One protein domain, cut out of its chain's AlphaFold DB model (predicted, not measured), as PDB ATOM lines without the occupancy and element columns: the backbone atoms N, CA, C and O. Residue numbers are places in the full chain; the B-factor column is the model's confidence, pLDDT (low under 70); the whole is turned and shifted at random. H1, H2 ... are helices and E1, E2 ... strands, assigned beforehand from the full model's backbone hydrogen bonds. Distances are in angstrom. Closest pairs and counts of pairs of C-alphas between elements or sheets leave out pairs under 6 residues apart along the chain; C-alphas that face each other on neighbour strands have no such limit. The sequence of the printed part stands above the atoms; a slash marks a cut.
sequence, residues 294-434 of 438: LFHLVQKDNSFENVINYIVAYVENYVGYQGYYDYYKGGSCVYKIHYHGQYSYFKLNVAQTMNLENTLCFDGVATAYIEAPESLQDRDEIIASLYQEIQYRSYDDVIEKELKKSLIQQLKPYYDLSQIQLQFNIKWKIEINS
ATOM      1  N   LEU A 294     -55.790  13.380 -28.631       83.25
ATOM      2  CA  LEU A 294     -55.657  14.839 -28.588       83.25
ATOM      3  C   LEU A 294     -55.354  15.412 -29.976       83.25
ATOM      4  O   LEU A 294     -55.957  16.408 -30.378       83.25
ATOM      5  N   PHE A 295     -54.500  14.751 -30.759       90.31
ATOM      6  CA  PHE A 295     -54.245  15.142 -32.141       90.31
ATOM      7  C   PHE A 295     -55.511  15.046 -32.999       90.31
ATOM      8  O   PHE A 295     -55.834  15.972 -33.740       90.31
ATOM      9  N   HIS A 296     -56.287  13.966 -32.869       87.12
ATOM     10  CA  HIS A 296     -57.575  13.827 -33.549       87.12
ATOM     11  C   HIS A 296     -58.592  14.898 -33.137       87.12
ATOM     12  O   HIS A 296     -59.421  15.291 -33.964       87.12
ATOM     13  N   LEU A 297     -58.550  15.385 -31.894       87.19
ATOM     14  CA  LEU A 297     -59.354  16.529 -31.465       87.19
ATOM     15  C   LEU A 297     -58.902  17.807 -32.170       87.19
ATOM     16  O   LEU A 297     -59.749  18.464 -32.764       87.19
ATOM     17  N   VAL A 298     -57.596  18.095 -32.225       92.31
ATOM     18  CA  VAL A 298     -57.045  19.243 -32.976       92.31
ATOM     19  C   VAL A 298     -57.456  19.207 -34.452       92.31
ATOM     20  O   VAL A 298     -57.802  20.235 -35.031       92.31
ATOM     21  N   GLN A 299     -57.471  18.023 -35.069       92.50
ATOM     22  CA  GLN A 299     -57.899  17.852 -36.462       92.50
ATOM     23  C   GLN A 299     -59.380  18.193 -36.694       92.50
ATOM     24  O   GLN A 299     -59.750  18.569 -37.808       92.50
ATOM     25  N   LYS A 300     -60.234  18.019 -35.679       92.06
ATOM     26  CA  LYS A 300     -61.679  18.298 -35.747       92.06
ATOM     27  C   LYS A 300     -62.018  19.722 -35.308       92.06
ATOM     28  O   LYS A 300     -62.887  20.345 -35.909       92.06
ATOM     29  N   ASP A 301     -61.352  20.194 -34.263       90.38
ATOM     30  CA  ASP A 301     -61.503  21.503 -33.642       90.38
ATOM     31  C   ASP A 301     -60.117  22.024 -33.242       90.38
ATOM     32  O   ASP A 301     -59.542  21.627 -32.225       90.38
ATOM     33  N   ASN A 302     -59.588  22.931 -34.058       89.31
ATOM     34  CA  ASN A 302     -58.265  23.528 -33.898       89.31
ATOM     35  C   ASN A 302     -58.278  24.770 -32.993       89.31
ATOM     36  O   ASN A 302     -57.496  25.703 -33.199       89.31
ATOM     37  N   SER A 303     -59.175  24.797 -32.004       87.81
ATOM     38  CA  SER A 303     -59.170  25.813 -30.957       87.81
ATOM     39  C   SER A 303     -57.802  25.901 -30.273       87.81
ATOM     40  O   SER A 303     -57.059  24.919 -30.173       87.81
ATOM     41  N   PHE A 304     -57.468  27.097 -29.784       82.12
ATOM     42  CA  PHE A 304     -56.205  27.339 -29.083       82.12
ATOM     43  C   PHE A 304     -56.008  26.352 -27.926       82.12
ATOM     44  O   PHE A 304     -54.939  25.774 -27.788       82.12
ATOM     45  N   GLU A 305     -57.061  26.091 -27.151       81.19
ATOM     46  CA  GLU A 305     -57.037  25.156 -26.025       81.19
ATOM     47  C   GLU A 305     -56.673  23.726 -26.449       81.19
ATOM     48  O   GLU A 305     -55.758  23.134 -25.877       81.19
ATOM     49  N   ASN A 306     -57.312  23.185 -27.493       80.00
ATOM     50  CA  ASN A 306     -57.005  21.835 -27.978       80.00
ATOM     51  C   ASN A 306     -55.565  21.731 -28.496       80.00
ATOM     52  O   ASN A 306     -54.893  20.725 -28.264       80.00
ATOM     53  N   VAL A 307     -55.083  22.775 -29.179       87.50
ATOM     54  CA  VAL A 307     -53.711  22.833 -29.697       87.50
ATOM     55  C   VAL A 307     -52.701  22.869 -28.555       87.50
ATOM     56  O   VAL A 307     -51.745  22.097 -28.584       87.50
ATOM     57  N   ILE A 308     -52.924  23.693 -27.528       85.94
ATOM     58  CA  ILE A 308     -52.057  23.747 -26.344       85.94
ATOM     59  C   ILE A 308     -52.061  22.405 -25.609       85.94
ATOM     60  O   ILE A 308     -50.988  21.886 -25.320       85.94
ATOM     61  N   ASN A 309     -53.230  21.798 -25.381       79.38
ATOM     62  CA  ASN A 309     -53.333  20.497 -24.714       79.38
ATOM     63  C   ASN A 309     -52.559  19.402 -25.458       79.38
ATOM     64  O   ASN A 309     -51.866  18.600 -24.832       79.38
ATOM     65  N   TYR A 310     -52.636  19.382 -26.791       87.12
ATOM     66  CA  TYR A 310     -51.845  18.460 -27.600       87.12
ATOM     67  C   TYR A 310     -50.344  18.767 -27.535       87.12
ATOM     68  O   TYR A 310     -49.564  17.838 -27.357       87.12
ATOM     69  N   ILE A 311     -49.926  20.036 -27.649       89.56
ATOM     70  CA  ILE A 311     -48.504  20.418 -27.562       89.56
ATOM     71  C   ILE A 311     -47.924  20.012 -26.209       89.56
ATOM     72  O   ILE A 311     -46.867  19.393 -26.172       89.56
ATOM     73  N   VAL A 312     -48.618  20.325 -25.113       80.94
ATOM     74  CA  VAL A 312     -48.191  19.963 -23.758       80.94
ATOM     75  C   VAL A 312     -48.052  18.450 -23.649       80.94
ATOM     76  O   VAL A 312     -46.969  17.976 -23.338       80.94
ATOM     77  N   ALA A 313     -49.083  17.685 -24.019       75.94
ATOM     78  CA  ALA A 313     -49.009  16.228 -23.972       75.94
ATOM     79  C   ALA A 313     -47.886  15.665 -24.861       75.94
ATOM     80  O   ALA A 313     -47.165  14.772 -24.435       75.94
ATOM     81  N   TYR A 314     -47.700  16.185 -26.074       86.25
ATOM     82  CA  TYR A 314     -46.636  15.741 -26.974       86.25
ATOM     83  C   TYR A 314     -45.247  15.975 -26.372       86.25
ATOM     84  O   TYR A 314     -44.400  15.091 -26.413       86.25
ATOM     85  N   VAL A 315     -45.020  17.166 -25.813       85.62
ATOM     86  CA  VAL A 315     -43.727  17.557 -25.246       85.62
ATOM     87  C   VAL A 315     -43.442  16.806 -23.948       85.62
ATOM     88  O   VAL A 315     -42.346  16.280 -23.800       85.62
ATOM     89  N   GLU A 316     -44.411  16.709 -23.035       80.75
ATOM     90  CA  GLU A 316     -44.230  16.036 -21.738       80.75
ATOM     91  C   GLU A 316     -43.928  14.536 -21.869       80.75
ATOM     92  O   GLU A 316     -43.280  13.958 -21.002       80.75
ATOM     93  N   ASN A 317     -44.343  13.919 -22.979       74.12
ATOM     94  CA  ASN A 317     -44.089  12.508 -23.281       74.12
ATOM     95  C   ASN A 317     -42.919  12.301 -24.259       74.12
ATOM     96  O   ASN A 317     -42.668  11.180 -24.695       74.12
ATOM     97  N   TYR A 318     -42.213  13.366 -24.646       81.44
ATOM     98  CA  TYR A 318     -41.082  13.248 -25.555       81.44
ATOM     99  C   TYR A 318     -39.835  12.739 -24.819       81.44
ATOM    100  O   TYR A 318     -39.424  13.289 -23.793       81.44
ATOM    101  N   VAL A 319     -39.194  11.727 -25.401       77.62
ATOM    102  CA  VAL A 319     -37.867  11.245 -25.011       77.62
ATOM    103  C   VAL A 319     -36.935  11.442 -26.195       77.62
ATOM    104  O   VAL A 319     -37.263  11.077 -27.321       77.62
ATOM    105  N   GLY A 320     -35.776  12.036 -25.935       81.00
ATOM    106  CA  GLY A 320     -34.789  12.344 -26.958       81.00
ATOM    107  C   GLY A 320     -33.448  11.690 -26.669       81.00
ATOM    108  O   GLY A 320     -33.000  11.652 -25.524       81.00
ATOM    109  N   TYR A 321     -32.782  11.208 -27.713       87.00
ATOM    110  CA  TYR A 321     -31.463  10.593 -27.610       87.00
ATOM    111  C   TYR A 321     -30.580  11.051 -28.762       87.00
ATOM    112  O   TYR A 321     -30.976  10.968 -29.921       87.00
ATOM    113  N   GLN A 322     -29.347  11.453 -28.454       88.50
ATOM    114  CA  GLN A 322     -28.355  11.733 -29.481       88.50
ATOM    115  C   GLN A 322     -26.958  11.301 -29.042       88.50
ATOM    116  O   GLN A 322     -26.396  11.856 -28.098       88.50
ATOM    117  N   GLY A 323     -26.387  10.350 -29.783       87.75
ATOM    118  CA  GLY A 323     -25.047   9.820 -29.553       87.75
ATOM    119  C   GLY A 323     -23.999  10.332 -30.534       87.75
ATOM    120  O   GLY A 323     -24.281  10.612 -31.703       87.75
ATOM    121  N   TYR A 324     -22.770  10.419 -30.042       93.44
ATOM    122  CA  TYR A 324     -21.582  10.815 -30.781       93.44
ATOM    123  C   TYR A 324     -20.403   9.921 -30.400       93.44
ATOM    124  O   TYR A 324     -20.469   9.126 -29.460       93.44
ATOM    125  N   TYR A 325     -19.312  10.058 -31.144       93.88
ATOM    126  CA  TYR A 325     -18.029   9.506 -30.746       93.88
ATOM    127  C   TYR A 325     -16.887  10.355 -31.294       93.88
ATOM    128  O   TYR A 325     -17.016  10.943 -32.371       93.88
ATOM    129  N   ASP A 326     -15.760  10.344 -30.590       94.62
ATOM    130  CA  ASP A 326     -14.493  10.887 -31.083       94.62
ATOM    131  C   ASP A 326     -13.299  10.085 -30.528       94.62
ATOM    132  O   ASP A 326     -13.465   9.169 -29.717       94.62
ATOM    133  N   TYR A 327     -12.093  10.375 -31.013       94.31
ATOM    134  CA  TYR A 327     -10.870   9.654 -30.685       94.31
ATOM    135  C   TYR A 327      -9.933  10.485 -29.808       94.31
ATOM    136  O   TYR A 327      -9.471  11.555 -30.205       94.31
ATOM    137  N   TYR A 328      -9.556   9.932 -28.655       92.75
ATOM    138  CA  TYR A 328      -8.700  10.592 -27.669       92.75
ATOM    139  C   TYR A 328      -7.482   9.740 -27.319       92.75
ATOM    140  O   TYR A 328      -7.485   8.517 -27.455       92.75
ATOM    141  N   LYS A 329      -6.402  10.385 -26.879       90.75
ATOM    142  CA  LYS A 329      -5.178   9.679 -26.482       90.75
ATOM    143  C   LYS A 329      -5.317   9.131 -25.065       90.75
ATOM    144  O   LYS A 329      -5.692   9.859 -24.154       90.75
ATOM    145  N   GLY A 330      -4.966   7.866 -24.887       85.44
ATOM    146  CA  GLY A 330      -4.675   7.278 -23.584       85.44
ATOM    147  C   GLY A 330      -3.168   7.191 -23.347       85.44
ATOM    148  O   GLY A 330      -2.365   7.552 -24.213       85.44
ATOM    149  N   GLY A 331      -2.775   6.657 -22.189       80.88
ATOM    150  CA  GLY A 331      -1.360   6.497 -21.836       80.88
ATOM    151  C   GLY A 331      -0.539   5.693 -22.860       80.88
ATOM    152  O   GLY A 331       0.579   6.080 -23.199       80.88
ATOM    153  N   SER A 332      -1.086   4.592 -23.388       83.38
ATOM    154  CA  SER A 332      -0.412   3.717 -24.369       83.38
ATOM    155  C   SER A 332      -1.262   3.373 -25.601       83.38
ATOM    156  O   SER A 332      -0.816   2.621 -26.471       83.38
ATOM    157  N   CYS A 333      -2.472   3.924 -25.703       85.31
ATOM    158  CA  CYS A 333      -3.468   3.592 -26.721       85.31
ATOM    159  C   CYS A 333      -4.237   4.839 -27.198       85.31
ATOM    160  O   CYS A 333      -3.983   5.960 -26.757       85.31
ATOM    161  N   VAL A 334      -5.168   4.645 -28.132       91.12
ATOM    162  CA  VAL A 334      -6.148   5.659 -28.548       91.12
ATOM    163  C   VAL A 334      -7.530   5.110 -28.233       91.12
ATOM    164  O   VAL A 334      -7.882   4.042 -28.729       91.12
ATOM    165  N   TYR A 335      -8.301   5.838 -27.435       88.88
ATOM    166  CA  TYR A 335      -9.676   5.504 -27.096       88.88
ATOM    167  C   TYR A 335     -10.637   6.062 -28.139       88.88
ATOM    168  O   TYR A 335     -10.489   7.206 -28.563       88.88
ATOM    169  N   LYS A 336     -11.635   5.267 -28.527       93.31
ATOM    170  CA  LYS A 336     -12.841   5.765 -29.190       93.31
ATOM    171  C   LYS A 336     -13.878   5.993 -28.095       93.31
ATOM    172  O   LYS A 336     -14.432   5.025 -27.597       93.31
ATOM    173  N   ILE A 337     -14.086   7.246 -27.722       91.31
ATOM    174  CA  ILE A 337     -14.978   7.636 -26.633       91.31
ATOM    175  C   ILE A 337     -16.365   7.887 -27.200       91.31
ATOM    176  O   ILE A 337     -16.518   8.738 -28.079       91.31
ATOM    177  N   HIS A 338     -17.363   7.161 -26.703       92.06
ATOM    178  CA  HIS A 338     -18.766   7.460 -26.949       92.06
ATOM    179  C   HIS A 338     -19.289   8.402 -25.875       92.06
ATOM    180  O   HIS A 338     -18.989   8.291 -24.686       92.06
ATOM    181  N   TYR A 339     -20.092   9.350 -26.325       92.69
ATOM    182  CA  TYR A 339     -20.736  10.308 -25.452       92.69
ATOM    183  C   TYR A 339     -22.081  10.694 -26.049       92.69
ATOM    184  O   TYR A 339     -22.245  10.722 -27.273       92.69
ATOM    185  N   HIS A 340     -23.074  10.941 -25.202       89.44
ATOM    186  CA  HIS A 340     -24.427  11.207 -25.673       89.44
ATOM    187  C   HIS A 340     -25.218  12.109 -24.732       89.44
ATOM    188  O   HIS A 340     -24.975  12.164 -23.527       89.44
ATOM    189  N   GLY A 341     -26.197  12.799 -25.314       86.81
ATOM    190  CA  GLY A 341     -27.244  13.500 -24.585       86.81
ATOM    191  C   GLY A 341     -28.526  12.676 -24.592       86.81
ATOM    192  O   GLY A 341     -28.968  12.224 -25.649       86.81
ATOM    193  N   GLN A 342     -29.120  12.489 -23.421       83.44
ATOM    194  CA  GLN A 342     -30.444  11.894 -23.238       83.44
ATOM    195  C   GLN A 342     -31.371  12.926 -22.614       83.44
ATOM    196  O   GLN A 342     -30.974  13.568 -21.651       83.44
ATOM    197  N   TYR A 343     -32.582  13.078 -23.144       88.06
ATOM    198  CA  TYR A 343     -33.571  14.065 -22.717       88.06
ATOM    199  C   TYR A 343     -34.871  13.379 -22.343       88.06
ATOM    200  O   TYR A 343     -35.367  12.539 -23.093       88.06
ATOM    201  N   SER A 344     -35.441  13.775 -21.216       75.38
ATOM    202  CA  SER A 344     -36.695  13.222 -20.714       75.38
ATOM    203  C   SER A 344     -37.309  14.141 -19.655       75.38
ATOM    204  O   SER A 344     -36.742  15.177 -19.291       75.38
ATOM    205  N   TYR A 345     -38.486  13.761 -19.155       66.81
ATOM    206  CA  TYR A 345     -39.183  14.449 -18.061       66.81
ATOM    207  C   TYR A 345     -39.471  15.919 -18.347       66.81
ATOM    208  O   TYR A 345     -39.280  16.776 -17.484       66.81
ATOM    209  N   PHE A 346     -39.920  16.221 -19.563       77.31
ATOM    210  CA  PHE A 346     -40.444  17.548 -19.831       77.31
ATOM    211  C   PHE A 346     -41.741  17.746 -19.049       77.31
ATOM    212  O   PHE A 346     -42.601  16.870 -19.022       77.31
ATOM    213  N   LYS A 347     -41.887  18.908 -18.425       74.25
ATOM    214  CA  LYS A 347     -43.097  19.300 -17.715       74.25
ATOM    215  C   LYS A 347     -43.394  20.760 -17.974       74.25
ATOM    216  O   LYS A 347     -42.485  21.591 -17.961       74.25
ATOM    217  N   LEU A 348     -44.661  21.088 -18.203       76.19
ATOM    218  CA  LEU A 348     -45.066  22.473 -18.382       76.19
ATOM    219  C   LEU A 348     -44.823  23.270 -17.091       76.19
ATOM    220  O   LEU A 348     -45.457  23.042 -16.061       76.19
ATOM    221  N   ASN A 349     -43.968  24.285 -17.174       77.19
ATOM    222  CA  ASN A 349     -43.826  25.294 -16.140       77.19
ATOM    223  C   ASN A 349     -44.980  26.295 -16.263       77.19
ATOM    224  O   ASN A 349     -44.901  27.303 -16.977       77.19
ATOM    225  N   VAL A 350     -46.082  26.000 -15.571       65.94
ATOM    226  CA  VAL A 350     -47.307  26.813 -15.604       65.94
ATOM    227  C   VAL A 350     -47.033  28.242 -15.136       65.94
ATOM    228  O   VAL A 350     -47.508  29.194 -15.754       65.94
ATOM    229  N   ALA A 351     -46.228  28.410 -14.084       64.06
ATOM    230  CA  ALA A 351     -45.925  29.718 -13.519       64.06
ATOM    231  C   ALA A 351     -45.191  30.625 -14.519       64.06
ATOM    232  O   ALA A 351     -45.569  31.781 -14.689       64.06
ATOM    233  N   GLN A 352     -44.163  30.126 -15.208       70.75
ATOM    234  CA  GLN A 352     -43.448  30.898 -16.230       70.75
ATOM    235  C   GLN A 352     -44.311  31.127 -17.471       70.75
ATOM    236  O   GLN A 352     -44.369  32.249 -17.969       70.75
ATOM    237  N   THR A 353     -45.037  30.097 -17.911       73.69
ATOM    238  CA  THR A 353     -45.955  30.164 -19.058       73.69
ATOM    239  C   THR A 353     -47.021  31.246 -18.874       73.69
ATOM    240  O   THR A 353     -47.270  32.027 -19.781       73.69
ATOM    241  N   MET A 354     -47.620  31.365 -17.682       70.81
ATOM    242  CA  MET A 354     -48.618  32.406 -17.393       70.81
ATOM    243  C   MET A 354     -48.045  33.831 -17.391       70.81
ATOM    244  O   MET A 354     -48.796  34.791 -17.557       70.81
ATOM    245  N   ASN A 355     -46.735  33.980 -17.185       77.25
ATOM    246  CA  ASN A 355     -46.060  35.277 -17.118       77.25
ATOM    247  C   ASN A 355     -45.485  35.735 -18.466       77.25
ATOM    248  O   ASN A 355     -45.025  36.874 -18.569       77.25
ATOM    249  N   LEU A 356     -45.488  34.874 -19.484       77.81
ATOM    250  CA  LEU A 356     -44.933  35.158 -20.800       77.81
ATOM    251  C   LEU A 356     -46.033  35.077 -21.855       77.81
ATOM    252  O   LEU A 356     -46.728  34.073 -21.989       77.81
ATOM    253  N   GLU A 357     -46.194  36.144 -22.634       84.19
ATOM    254  CA  GLU A 357     -47.182  36.145 -23.708       84.19
ATOM    255  C   GLU A 357     -46.830  35.085 -24.755       84.19
ATOM    256  O   GLU A 357     -45.699  35.020 -25.245       84.19
ATOM    257  N   ASN A 358     -47.823  34.264 -25.112       84.62
ATOM    258  CA  ASN A 358     -47.748  33.297 -26.209       84.62
ATOM    259  C   ASN A 358     -46.564  32.314 -26.126       84.62
ATOM    260  O   ASN A 358     -46.107  31.813 -27.154       84.62
ATOM    261  N   THR A 359     -46.053  32.035 -24.924       89.75
ATOM    262  CA  THR A 359     -44.873  31.184 -24.727       89.75
ATOM    263  C   THR A 359     -45.189  30.057 -23.759       89.75
ATOM    264  O   THR A 359     -45.520  30.309 -22.606       89.75
ATOM    265  N   LEU A 360     -45.043  28.812 -24.210       88.25
ATOM    266  CA  LEU A 360     -45.062  27.643 -23.338       88.25
ATOM    267  C   LEU A 360     -43.641  27.355 -22.862       88.25
ATOM    268  O   LEU A 360     -42.734  27.139 -23.670       88.25
ATOM    269  N   CYS A 361     -43.459  27.361 -21.548       83.88
ATOM    270  CA  CYS A 361     -42.188  27.058 -20.906       83.88
ATOM    271  C   CYS A 361     -42.230  25.643 -20.351       83.88
ATOM    272  O   CYS A 361     -43.132  25.323 -19.583       83.88
ATOM    273  N   PHE A 362     -41.249  24.823 -20.703       86.44
ATOM    274  CA  PHE A 362     -41.102  23.468 -20.192       86.44
ATOM    275  C   PHE A 362     -39.800  23.347 -19.414       86.44
ATOM    276  O   PHE A 362     -38.743  23.738 -19.908       86.44
ATOM    277  N   ASP A 363     -39.871  22.773 -18.223       75.88
ATOM    278  CA  ASP A 363     -38.689  22.296 -17.519       75.88
ATOM    279  C   ASP A 363     -38.429  20.856 -17.964       75.88
ATOM    280  O   ASP A 363     -39.372  20.089 -18.126       75.88
ATOM    281  N   GLY A 364     -37.176  20.492 -18.213       73.00
ATOM    282  CA  GLY A 364     -36.802  19.145 -18.648       73.00
ATOM    283  C   GLY A 364     -35.491  18.702 -18.020       73.00
ATOM    284  O   GLY A 364     -34.698  19.528 -17.558       73.00
ATOM    285  N   VAL A 365     -35.242  17.398 -18.010       76.50
ATOM    286  CA  VAL A 365     -33.989  16.831 -17.506       76.50
ATOM    287  C   VAL A 365     -33.201  16.270 -18.677       76.50
ATOM    288  O   VAL A 365     -33.762  15.638 -19.572       76.50
ATOM    289  N   ALA A 366     -31.890  16.498 -18.667       78.94
ATOM    290  CA  ALA A 366     -30.999  15.844 -19.608       78.94
ATOM    291  C   ALA A 366     -29.783  15.239 -18.914       78.94
ATOM    292  O   ALA A 366     -29.219  15.841 -18.001       78.94
ATOM    293  N   THR A 367     -29.363  14.063 -19.367       82.81
ATOM    294  CA  THR A 367     -28.142  13.392 -18.915       82.81
ATOM    295  C   THR A 367     -27.088  13.486 -20.008       82.81
ATOM    296  O   THR A 367     -27.326  13.097 -21.153       82.81
ATOM    297  N   ALA A 368     -25.923  14.010 -19.645       87.81
ATOM    298  CA  ALA A 368     -24.714  13.973 -20.449       87.81
ATOM    299  C   ALA A 368     -23.887  12.757 -20.026       87.81
ATOM    300  O   ALA A 368     -23.225  12.784 -18.988       87.81
ATOM    301  N   TYR A 369     -23.960  11.699 -20.824       89.75
ATOM    302  CA  TYR A 369     -23.187  10.481 -20.621       89.75
ATOM    303  C   TYR A 369     -21.856  10.574 -21.356       89.75
ATOM    304  O   TYR A 369     -21.818  10.971 -22.526       89.75
ATOM    305  N   ILE A 370     -20.775  10.196 -20.679       89.56
ATOM    306  CA  ILE A 370     -19.416  10.248 -21.213       89.56
ATOM    307  C   ILE A 370     -18.664   8.982 -20.792       89.56
ATOM    308  O   ILE A 370     -18.472   8.726 -19.602       89.56
ATOM    309  N   GLU A 371     -18.167   8.212 -21.761       90.75
ATOM    310  CA  GLU A 371     -17.112   7.234 -21.490       90.75
ATOM    311  C   GLU A 371     -15.817   7.986 -21.141       90.75
ATOM    312  O   GLU A 371     -15.348   8.832 -21.900       90.75
ATOM    313  N   ALA A 372     -15.219   7.699 -19.987       90.12
ATOM    314  CA  ALA A 372     -13.950   8.302 -19.590       90.12
ATOM    315  C   ALA A 372     -13.105   7.300 -18.785       90.12
ATOM    316  O   ALA A 372     -13.089   7.362 -17.548       90.12
ATOM    317  N   PRO A 373     -12.382   6.394 -19.470       89.81
ATOM    318  CA  PRO A 373     -11.481   5.433 -18.835       89.81
ATOM    319  C   PRO A 373     -10.444   6.126 -17.949       89.81
ATOM    320  O   PRO A 373      -9.988   7.226 -18.268       89.81
ATOM    321  N   GLU A 374     -10.003   5.477 -16.872       87.56
ATOM    322  CA  GLU A 374      -9.022   6.070 -15.945       87.56
ATOM    323  C   GLU A 374      -7.676   6.402 -16.607       87.56
ATOM    324  O   GLU A 374      -7.004   7.351 -16.212       87.56
ATOM    325  N   SER A 375      -7.285   5.654 -17.644       88.94
ATOM    326  CA  SER A 375      -6.015   5.877 -18.351       88.94
ATOM    327  C   SER A 375      -6.084   6.934 -19.468       88.94
ATOM    328  O   SER A 375      -5.108   7.134 -20.205       88.94
ATOM    329  N   LEU A 376      -7.235   7.603 -19.616       88.50
ATOM    330  CA  LEU A 376      -7.426   8.702 -20.558       88.50
ATOM    331  C   LEU A 376      -6.496   9.872 -20.198       88.50
ATOM    332  O   LEU A 376      -6.438  10.309 -19.051       88.50
ATOM    333  N   GLN A 377      -5.749  10.381 -21.178       91.31
ATOM    334  CA  GLN A 377      -4.872  11.528 -20.959       91.31
ATOM    335  C   GLN A 377      -5.708  12.813 -20.870       91.31
ATOM    336  O   GLN A 377      -6.607  12.984 -21.685       91.31
ATOM    337  N   ASP A 378      -5.388  13.717 -19.935       92.50
ATOM    338  CA  ASP A 378      -6.110  14.990 -19.737       92.50
ATOM    339  C   ASP A 378      -7.622  14.754 -19.490       92.50
ATOM    340  O   ASP A 378      -8.501  15.431 -20.030       92.50
ATOM    341  N   ARG A 379      -7.922  13.692 -18.721       89.31
ATOM    342  CA  ARG A 379      -9.265  13.126 -18.525       89.31
ATOM    343  C   ARG A 379     -10.282  14.159 -18.053       89.31
ATOM    344  O   ARG A 379     -11.364  14.241 -18.628       89.31
ATOM    345  N   ASP A 380      -9.943  14.939 -17.031       90.50
ATOM    346  CA  ASP A 380     -10.872  15.899 -16.434       90.50
ATOM    347  C   ASP A 380     -11.168  17.059 -17.397       90.50
ATOM    348  O   ASP A 380     -12.321  17.483 -17.522       90.50
ATOM    349  N   GLU A 381     -10.164  17.532 -18.148       91.75
ATOM    350  CA  GLU A 381     -10.367  18.539 -19.191       91.75
ATOM    351  C   GLU A 381     -11.242  18.015 -20.336       91.75
ATOM    352  O   GLU A 381     -12.109  18.742 -20.830       91.75
ATOM    353  N   ILE A 382     -11.053  16.754 -20.744       91.25
ATOM    354  CA  ILE A 382     -11.879  16.116 -21.776       91.25
ATOM    355  C   ILE A 382     -13.322  15.966 -21.296       91.25
ATOM    356  O   ILE A 382     -14.229  16.330 -22.041       91.25
ATOM    357  N   ILE A 383     -13.552  15.497 -20.065       89.62
ATOM    358  CA  ILE A 383     -14.899  15.378 -19.486       89.62
ATOM    359  C   ILE A 383     -15.591  16.745 -19.474       89.62
ATOM    360  O   ILE A 383     -16.723  16.866 -19.940       89.62
ATOM    361  N   ALA A 384     -14.908  17.791 -18.996       91.69
ATOM    362  CA  ALA A 384     -15.467  19.140 -18.959       91.69
ATOM    363  C   ALA A 384     -15.794  19.673 -20.367       91.69
ATOM    364  O   ALA A 384     -16.850  20.280 -20.569       91.69
ATOM    365  N   SER A 385     -14.917  19.423 -21.345       93.44
ATOM    366  CA  SER A 385     -15.129  19.814 -22.743       93.44
ATOM    367  C   SER A 385     -16.299  19.061 -23.378       93.44
ATOM    368  O   SER A 385     -17.151  19.678 -24.017       93.44
ATOM    369  N   LEU A 386     -16.364  17.741 -23.198       93.44
ATOM    370  CA  LEU A 386     -17.426  16.897 -23.742       93.44
ATOM    371  C   LEU A 386     -18.777  17.221 -23.113       93.44
ATOM    372  O   LEU A 386     -19.772  17.289 -23.825       93.44
ATOM    373  N   TYR A 387     -18.822  17.499 -21.810       93.19
ATOM    374  CA  TYR A 387     -20.046  17.936 -21.145       93.19
ATOM    375  C   TYR A 387     -20.616  19.206 -21.794       93.19
ATOM    376  O   TYR A 387     -21.791  19.237 -22.156       93.19
ATOM    377  N   GLN A 388     -19.779  20.223 -22.033       93.94
ATOM    378  CA  GLN A 388     -20.199  21.448 -22.726       93.94
ATOM    379  C   GLN A 388     -20.619  21.184 -24.179       93.94
ATOM    380  O   GLN A 388     -21.602  21.758 -24.654       93.94
ATOM    381  N   GLU A 389     -19.895  20.312 -24.886       94.25
ATOM    382  CA  GLU A 389     -20.239  19.940 -26.258       94.25
ATOM    383  C   GLU A 389     -21.600  19.247 -26.324       94.25
ATOM    384  O   GLU A 389     -22.419  19.626 -27.159       94.25
ATOM    385  N   ILE A 390     -21.874  18.285 -25.437       93.44
ATOM    386  CA  ILE A 390     -23.171  17.605 -25.351       93.44
ATOM    387  C   ILE A 390     -24.263  18.644 -25.123       93.44
ATOM    388  O   ILE A 390     -25.195  18.723 -25.920       93.44
ATOM    389  N   GLN A 391     -24.104  19.505 -24.112       92.12
ATOM    390  CA  GLN A 391     -25.096  20.524 -23.775       92.12
ATOM    391  C   GLN A 391     -25.498  21.385 -24.972       92.12
ATOM    392  O   GLN A 391     -26.680  21.670 -25.159       92.12
ATOM    393  N   TYR A 392     -24.523  21.789 -25.785       92.88
ATOM    394  CA  TYR A 392     -24.767  22.603 -26.967       92.88
ATOM    395  C   TYR A 392     -25.317  21.781 -28.139       92.88
ATOM    396  O   TYR A 392     -26.347  22.118 -28.725       92.88
ATOM    397  N   ARG A 393     -24.622  20.702 -28.497       94.00
ATOM    398  CA  ARG A 393     -24.838  19.972 -29.745       94.00
ATOM    399  C   ARG A 393     -26.071  19.084 -29.683       94.00
ATOM    400  O   ARG A 393     -26.884  19.126 -30.601       94.00
ATOM    401  N   SER A 394     -26.253  18.320 -28.601       91.94
ATOM    402  CA  SER A 394     -27.452  17.489 -28.480       91.94
ATOM    403  C   SER A 394     -28.708  18.323 -28.268       91.94
ATOM    404  O   SER A 394     -29.777  17.858 -28.629       91.94
ATOM    405  N   TYR A 395     -28.612  19.558 -27.757       93.38
ATOM    406  CA  TYR A 395     -29.796  20.417 -27.651       93.38
ATOM    407  C   TYR A 395     -30.299  20.809 -29.039       93.38
ATOM    408  O   TYR A 395     -31.489  20.690 -29.320       93.38
ATOM    409  N   ASP A 396     -29.395  21.234 -29.923       93.81
ATOM    410  CA  ASP A 396     -29.741  21.560 -31.308       93.81
ATOM    411  C   ASP A 396     -30.289  20.331 -32.055       93.81
ATOM    412  O   ASP A 396     -31.309  20.413 -32.741       93.81
ATOM    413  N   ASP A 397     -29.659  19.168 -31.886       93.25
ATOM    414  CA  ASP A 397     -30.090  17.940 -32.561       93.25
ATOM    415  C   ASP A 397     -31.436  17.409 -32.028       93.25
ATOM    416  O   ASP A 397     -32.332  17.120 -32.822       93.25
ATOM    417  N   VAL A 398     -31.626  17.358 -30.709       93.31
ATOM    418  CA  VAL A 398     -32.817  16.762 -30.083       93.31
ATOM    419  C   VAL A 398     -33.972  17.759 -29.975       93.31
ATOM    420  O   VAL A 398     -35.088  17.484 -30.409       93.31
ATOM    421  N   ILE A 399     -33.746  18.947 -29.411       94.69
ATOM    422  CA  ILE A 399     -34.837  19.892 -29.131       94.69
ATOM    423  C   ILE A 399     -35.250  20.637 -30.399       94.69
ATOM    424  O   ILE A 399     -36.436  20.694 -30.730       94.69
ATOM    425  N   GLU A 400     -34.292  21.214 -31.126       92.81
ATOM    426  CA  GLU A 400     -34.602  22.049 -32.292       92.81
ATOM    427  C   GLU A 400     -34.921  21.208 -33.535       92.81
ATOM    428  O   GLU A 400     -35.960  21.405 -34.179       92.81
ATOM    429  N   LYS A 401     -34.050  20.256 -33.890       92.00
ATOM    430  CA  LYS A 401     -34.169  19.506 -35.152       92.00
ATOM    431  C   LYS A 401     -35.095  18.303 -35.091       92.00
ATOM    432  O   LYS A 401     -35.589  17.917 -36.155       92.00
ATOM    433  N   GLU A 402     -35.338  17.735 -33.916       93.00
ATOM    434  CA  GLU A 402     -36.199  16.566 -33.762       93.00
ATOM    435  C   GLU A 402     -37.547  16.941 -33.138       93.00
ATOM    436  O   GLU A 402     -38.542  17.002 -33.867       93.00
ATOM    437  N   LEU A 403     -37.583  17.288 -31.846       94.19
ATOM    438  CA  LEU A 403     -38.809  17.591 -31.098       94.19
ATOM    439  C   LEU A 403     -39.614  18.722 -31.754       94.19
ATOM    440  O   LEU A 403     -40.738  18.506 -32.222       94.19
ATOM    441  N   LYS A 404     -39.045  19.935 -31.829       93.44
ATOM    442  CA  LYS A 404     -39.755  21.113 -32.355       93.44
ATOM    443  C   LYS A 404     -40.115  20.933 -33.820       93.44
ATOM    444  O   LYS A 404     -41.239  21.232 -34.223       93.44
ATOM    445  N   LYS A 405     -39.184  20.429 -34.631       91.19
ATOM    446  CA  LYS A 405     -39.416  20.218 -36.064       91.19
ATOM    447  C   LYS A 405     -40.538  19.210 -36.320       91.19
ATOM    448  O   LYS A 405     -41.384  19.477 -37.174       91.19
ATOM    449  N   SER A 406     -40.556  18.091 -35.593       90.62
ATOM    450  CA  SER A 406     -41.606  17.071 -35.691       90.62
ATOM    451  C   SER A 406     -42.966  17.654 -35.314       90.62
ATOM    452  O   SER A 406     -43.908  17.580 -36.107       90.62
ATOM    453  N   LEU A 407     -43.046  18.334 -34.168       92.06
ATOM    454  CA  LEU A 407     -44.272  18.982 -33.702       92.06
ATOM    455  C   LEU A 407     -44.789  20.018 -34.714       92.06
ATOM    456  O   LEU A 407     -45.970  20.013 -35.074       92.06
ATOM    457  N   ILE A 408     -43.894  20.864 -35.241       89.06
ATOM    458  CA  ILE A 408     -44.230  21.853 -36.271       89.06
ATOM    459  C   ILE A 408     -44.785  21.175 -37.516       89.06
ATOM    460  O   ILE A 408     -45.808  21.597 -38.054       89.06
ATOM    461  N   GLN A 409     -44.124  20.120 -37.988       90.00
ATOM    462  CA  GLN A 409     -44.539  19.414 -39.191       90.00
ATOM    463  C   GLN A 409     -45.919  18.760 -39.032       90.00
ATOM    464  O   GLN A 409     -46.695  18.772 -39.991       90.00
ATOM    465  N   GLN A 410     -46.242  18.246 -37.842       90.44
ATOM    466  CA  GLN A 410     -47.527  17.606 -37.548       90.44
ATOM    467  C   GLN A 410     -48.687  18.608 -37.459       90.44
ATOM    468  O   GLN A 410     -49.764  18.350 -37.999       90.44
ATOM    469  N   LEU A 411     -48.477  19.768 -36.831       91.81
ATOM    470  CA  LEU A 411     -49.538  20.759 -36.598       91.81
ATOM    471  C   LEU A 411     -49.726  21.771 -37.731       91.81
ATOM    472  O   LEU A 411     -50.814  22.334 -37.857       91.81
ATOM    473  N   LYS A 412     -48.716  21.974 -38.587       90.56
ATOM    474  CA  LYS A 412     -48.745  22.943 -39.699       90.56
ATOM    475  C   LYS A 412     -50.018  22.918 -40.568       90.56
ATOM    476  O   LYS A 412     -50.416  23.991 -41.018       90.56
ATOM    477  N   PRO A 413     -50.668  21.768 -40.853       92.69
ATOM    478  CA  PRO A 413     -51.912  21.757 -41.629       92.69
ATOM    479  C   PRO A 413     -53.126  22.343 -40.891       92.69
ATOM    480  O   PRO A 413     -54.101  22.709 -41.543       92.69
ATOM    481  N   TYR A 414     -53.087  22.399 -39.558       91.50
ATOM    482  CA  TYR A 414     -54.245  22.677 -38.703       91.50
ATOM    483  C   TYR A 414     -54.115  23.980 -37.916       91.50
ATOM    484  O   TYR A 414     -55.135  24.588 -37.595       91.50
ATOM    485  N   TYR A 415     -52.891  24.418 -37.610       88.31
ATOM    486  CA  TYR A 415     -52.650  25.586 -36.770       88.31
ATOM    487  C   TYR A 415     -51.365  26.328 -37.166       88.31
ATOM    488  O   TYR A 415     -50.362  25.713 -37.536       88.31
ATOM    489  N   ASP A 416     -51.385  27.661 -37.077       85.50
ATOM    490  CA  ASP A 416     -50.206  28.499 -37.307       85.50
ATOM    491  C   ASP A 416     -49.376  28.619 -36.026       85.50
ATOM    492  O   ASP A 416     -49.624  29.454 -35.158       85.50
ATOM    493  N   LEU A 417     -48.353  27.774 -35.925       80.00
ATOM    494  CA  LEU A 417     -47.454  27.737 -34.776       80.00
ATOM    495  C   LEU A 417     -46.529  28.951 -34.659       80.00
ATOM    496  O   LEU A 417     -45.853  29.077 -33.645       80.00
ATOM    497  N   SER A 418     -46.511  29.881 -35.623       77.94
ATOM    498  CA  SER A 418     -45.788  31.151 -35.431       77.94
ATOM    499  C   SER A 418     -46.354  31.991 -34.277       77.94
ATOM    500  O   SER A 418     -45.694  32.912 -33.798       77.94
ATOM    501  N   GLN A 419     -47.556  31.641 -33.813       79.44
ATOM    502  CA  GLN A 419     -48.254  32.269 -32.700       79.44
ATOM    503  C   GLN A 419     -47.877  31.698 -31.328       79.44
ATOM    504  O   GLN A 419     -48.308  32.269 -30.334       79.44
ATOM    505  N   ILE A 420     -47.116  30.598 -31.245       87.06
ATOM    506  CA  ILE A 420     -46.746  29.949 -29.978       87.06
ATOM    507  C   ILE A 420     -45.236  29.709 -29.957       87.06
ATOM    508  O   ILE A 420     -44.687  29.031 -30.822       87.06
ATOM    509  N   GLN A 421     -44.557  30.241 -28.944       90.88
ATOM    510  CA  GLN A 421     -43.141  29.983 -28.700       90.88
ATOM    511  C   GLN A 421     -42.973  28.850 -27.688       90.88
ATOM    512  O   GLN A 421     -43.725  28.758 -26.721       90.88
ATOM    513  N   LEU A 422     -41.975  27.992 -27.909       93.81
ATOM    514  CA  LEU A 422     -41.612  26.921 -26.983       93.81
ATOM    515  C   LEU A 422     -40.234  27.207 -26.395       93.81
ATOM    516  O   LEU A 422     -39.239  27.264 -27.129       93.81
ATOM    517  N   GLN A 423     -40.190  27.356 -25.076       94.25
ATOM    518  CA  GLN A 423     -38.971  27.542 -24.307       94.25
ATOM    519  C   GLN A 423     -38.724  26.319 -23.426       94.25
ATOM    520  O   GLN A 423     -39.649  25.787 -22.821       94.25
ATOM    521  N   PHE A 424     -37.465  25.892 -23.352       93.81
ATOM    522  CA  PHE A 424     -37.057  24.712 -22.599       93.81
ATOM    523  C   PHE A 424     -35.955  25.077 -21.612       93.81
ATOM    524  O   PHE A 424     -34.882  25.520 -22.027       93.81
ATOM    525  N   ASN A 425     -36.203  24.858 -20.327       89.06
ATOM    526  CA  ASN A 425     -35.213  24.991 -19.270       89.06
ATOM    527  C   ASN A 425     -34.688  23.592 -18.931       89.06
ATOM    528  O   ASN A 425     -35.363  22.800 -18.276       89.06
ATOM    529  N   ILE A 426     -33.485  23.267 -19.406       88.75
ATOM    530  CA  ILE A 426     -32.919  21.926 -19.236       88.75
ATOM    531  C   ILE A 426     -32.008  21.886 -18.013       88.75
ATOM    532  O   ILE A 426     -30.982  22.572 -17.964       88.75
ATOM    533  N   LYS A 427     -32.354  21.039 -17.041       83.75
ATOM    534  CA  LYS A 427     -31.490  20.693 -15.913       83.75
ATOM    535  C   LYS A 427     -30.595  19.524 -16.311       83.75
ATOM    536  O   LYS A 427     -31.072  18.413 -16.537       83.75
ATOM    537  N   TRP A 428     -29.295  19.782 -16.376       83.00
ATOM    538  CA  TRP A 428     -28.313  18.792 -16.805       83.00
ATOM    539  C   TRP A 428     -27.751  17.971 -15.649       83.00
ATOM    540  O   TRP A 428     -27.372  18.514 -14.611       83.00
ATOM    541  N   LYS A 429     -27.630  16.668 -15.882       78.00
ATOM    542  CA  LYS A 429     -26.876  15.700 -15.085       78.00
ATOM    543  C   LYS A 429     -25.672  15.226 -15.897       78.00
ATOM    544  O   LYS A 429     -25.705  15.276 -17.126       78.00
ATOM    545  N   ILE A 430     -24.620  14.792 -15.217       78.25
ATOM    546  CA  ILE A 430     -23.450  14.176 -15.843       78.25
ATOM    547  C   ILE A 430     -23.328  12.741 -15.342       78.25
ATOM    548  O   ILE A 430     -23.508  12.491 -14.152       78.25
ATOM    549  N   GLU A 431     -23.043  11.821 -16.252       79.69
ATOM    550  CA  GLU A 431     -22.786  10.418 -15.954       79.69
ATOM    551  C   GLU A 431     -21.476  10.018 -16.625       79.69
ATOM    552  O   GLU A 431     -21.277  10.262 -17.817       79.69
ATOM    553  N   ILE A 432     -20.559   9.451 -15.842       81.88
ATOM    554  CA  ILE A 432     -19.215   9.118 -16.303       81.88
ATOM    555  C   ILE A 432     -19.012   7.620 -16.151       81.88
ATOM    556  O   ILE A 432     -19.071   7.096 -15.042       81.88
ATOM    557  N   ASN A 433     -18.711   6.947 -17.258       84.25
ATOM    558  CA  ASN A 433     -18.341   5.541 -17.241       84.25
ATOM    559  C   ASN A 433     -16.813   5.395 -17.230       84.25
ATOM    560  O   ASN A 433     -16.149   5.610 -18.248       84.25
ATOM    561  N   SER A 434     -16.259   5.046 -16.067       80.81
ATOM    562  CA  SER A 434     -14.826   4.786 -15.870       80.81
ATOM    563  C   SER A 434     -14.408   3.354 -16.199       80.81
ATOM    564  O   SER A 434     -13.226   3.122 -16.442       80.81
TER     565      SER A 434
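What this domain is: This is residues 294 to 434 of the 438 residues of the protein "ABC-type sugar transport system" of Coprobacillus sp. CAG:826 (UniProt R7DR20). A long, twisted sheet of four strands curls round one long helix, H4, and together they make a rod. The helical hairpin of H1 and H2 extends this rod at one end, the tip of the hairpin E1 and E2 makes the other end, and the short H3 sits beside the sheet near the start of E3. The 141 printed residues hold four named helices and four named strands in the order H1 H2 E1 E2 H3 E3 H4 E4, of mixed class. The sheet, in the order E1, E2, E3, E4, is mixed: E3 and E4 are parallel, the other neighbours antiparallel. The whole is loose, with a radius of gyration of the C-alphas of 18.8 A and spans of 64 by 28 by 20 A.

How they stand to each other: H1, residues 294 to 300, touches H2, residues 304 to 316, at a shallow tilt of 28 degrees, opposite ways; the closest C-alphas, of Leu 294 and Tyr 310, are 5.3 A apart. E1, residues 320 to 329, forms a hairpin with E2, residues 334 to 348; N 324 and O 339 are 2.8 A apart, within hydrogen-bond range. H3, residues 350 to 355, stands at the sheet's level, only just, at a height of 3.6 A. E3, residues 359 to 371, is the antiparallel neighbour of E2, with N 342 and O 367 3.0 A apart. H2 is on the sheet at a height of 10.5 A, over E3 and along the strands, at 12 degrees to E3 on the local plane. The sheet curls round H4, residues 379 to 411; the closest C-alphas of E2 and H4, those of Gly 341 and Ser 394, are 5.6 A apart. H2 and H4 only just touch, with 3 pairs of C-alphas within 8 A, the closest being Ile 311 and Leu 407 at 7.6 A. E4, residues 421 to 433, is the parallel neighbour of E3, with N 364 and O 425 2.9 A apart. E3, H4 and E4 form a strand-helix-strand unit, two parallel neighbour strands joined through a helix, with a right-handed crossover. Every O i to N i+4 pair is within hydrogen-bond range in H1 and H2, against 1 of 2 in H3 and 23 of 29 in H4.

Where its parts are: H1 begins at C-alpha 294, (-55.657, 14.839, -28.588). H2 measures 18.0 A, E1 29.7 A, E2 43.6 A, E3 36.8 A and E4 36.7 A. H4, 44.8 A long, begins at C-alpha 379, (-9.265, 13.126, -18.525), and has a kink of 27 degrees near residue 389. E4 ends at C-alpha 433, (-18.341, 5.541, -17.241).

The domain as a whole: The C-alphas farthest apart, of Asp 301 and Ser 332, are 64.3 A apart. The printed part has no cut and no long link. Its mean pLDDT is 86.5, with residues 345, 350 and 351 under 70.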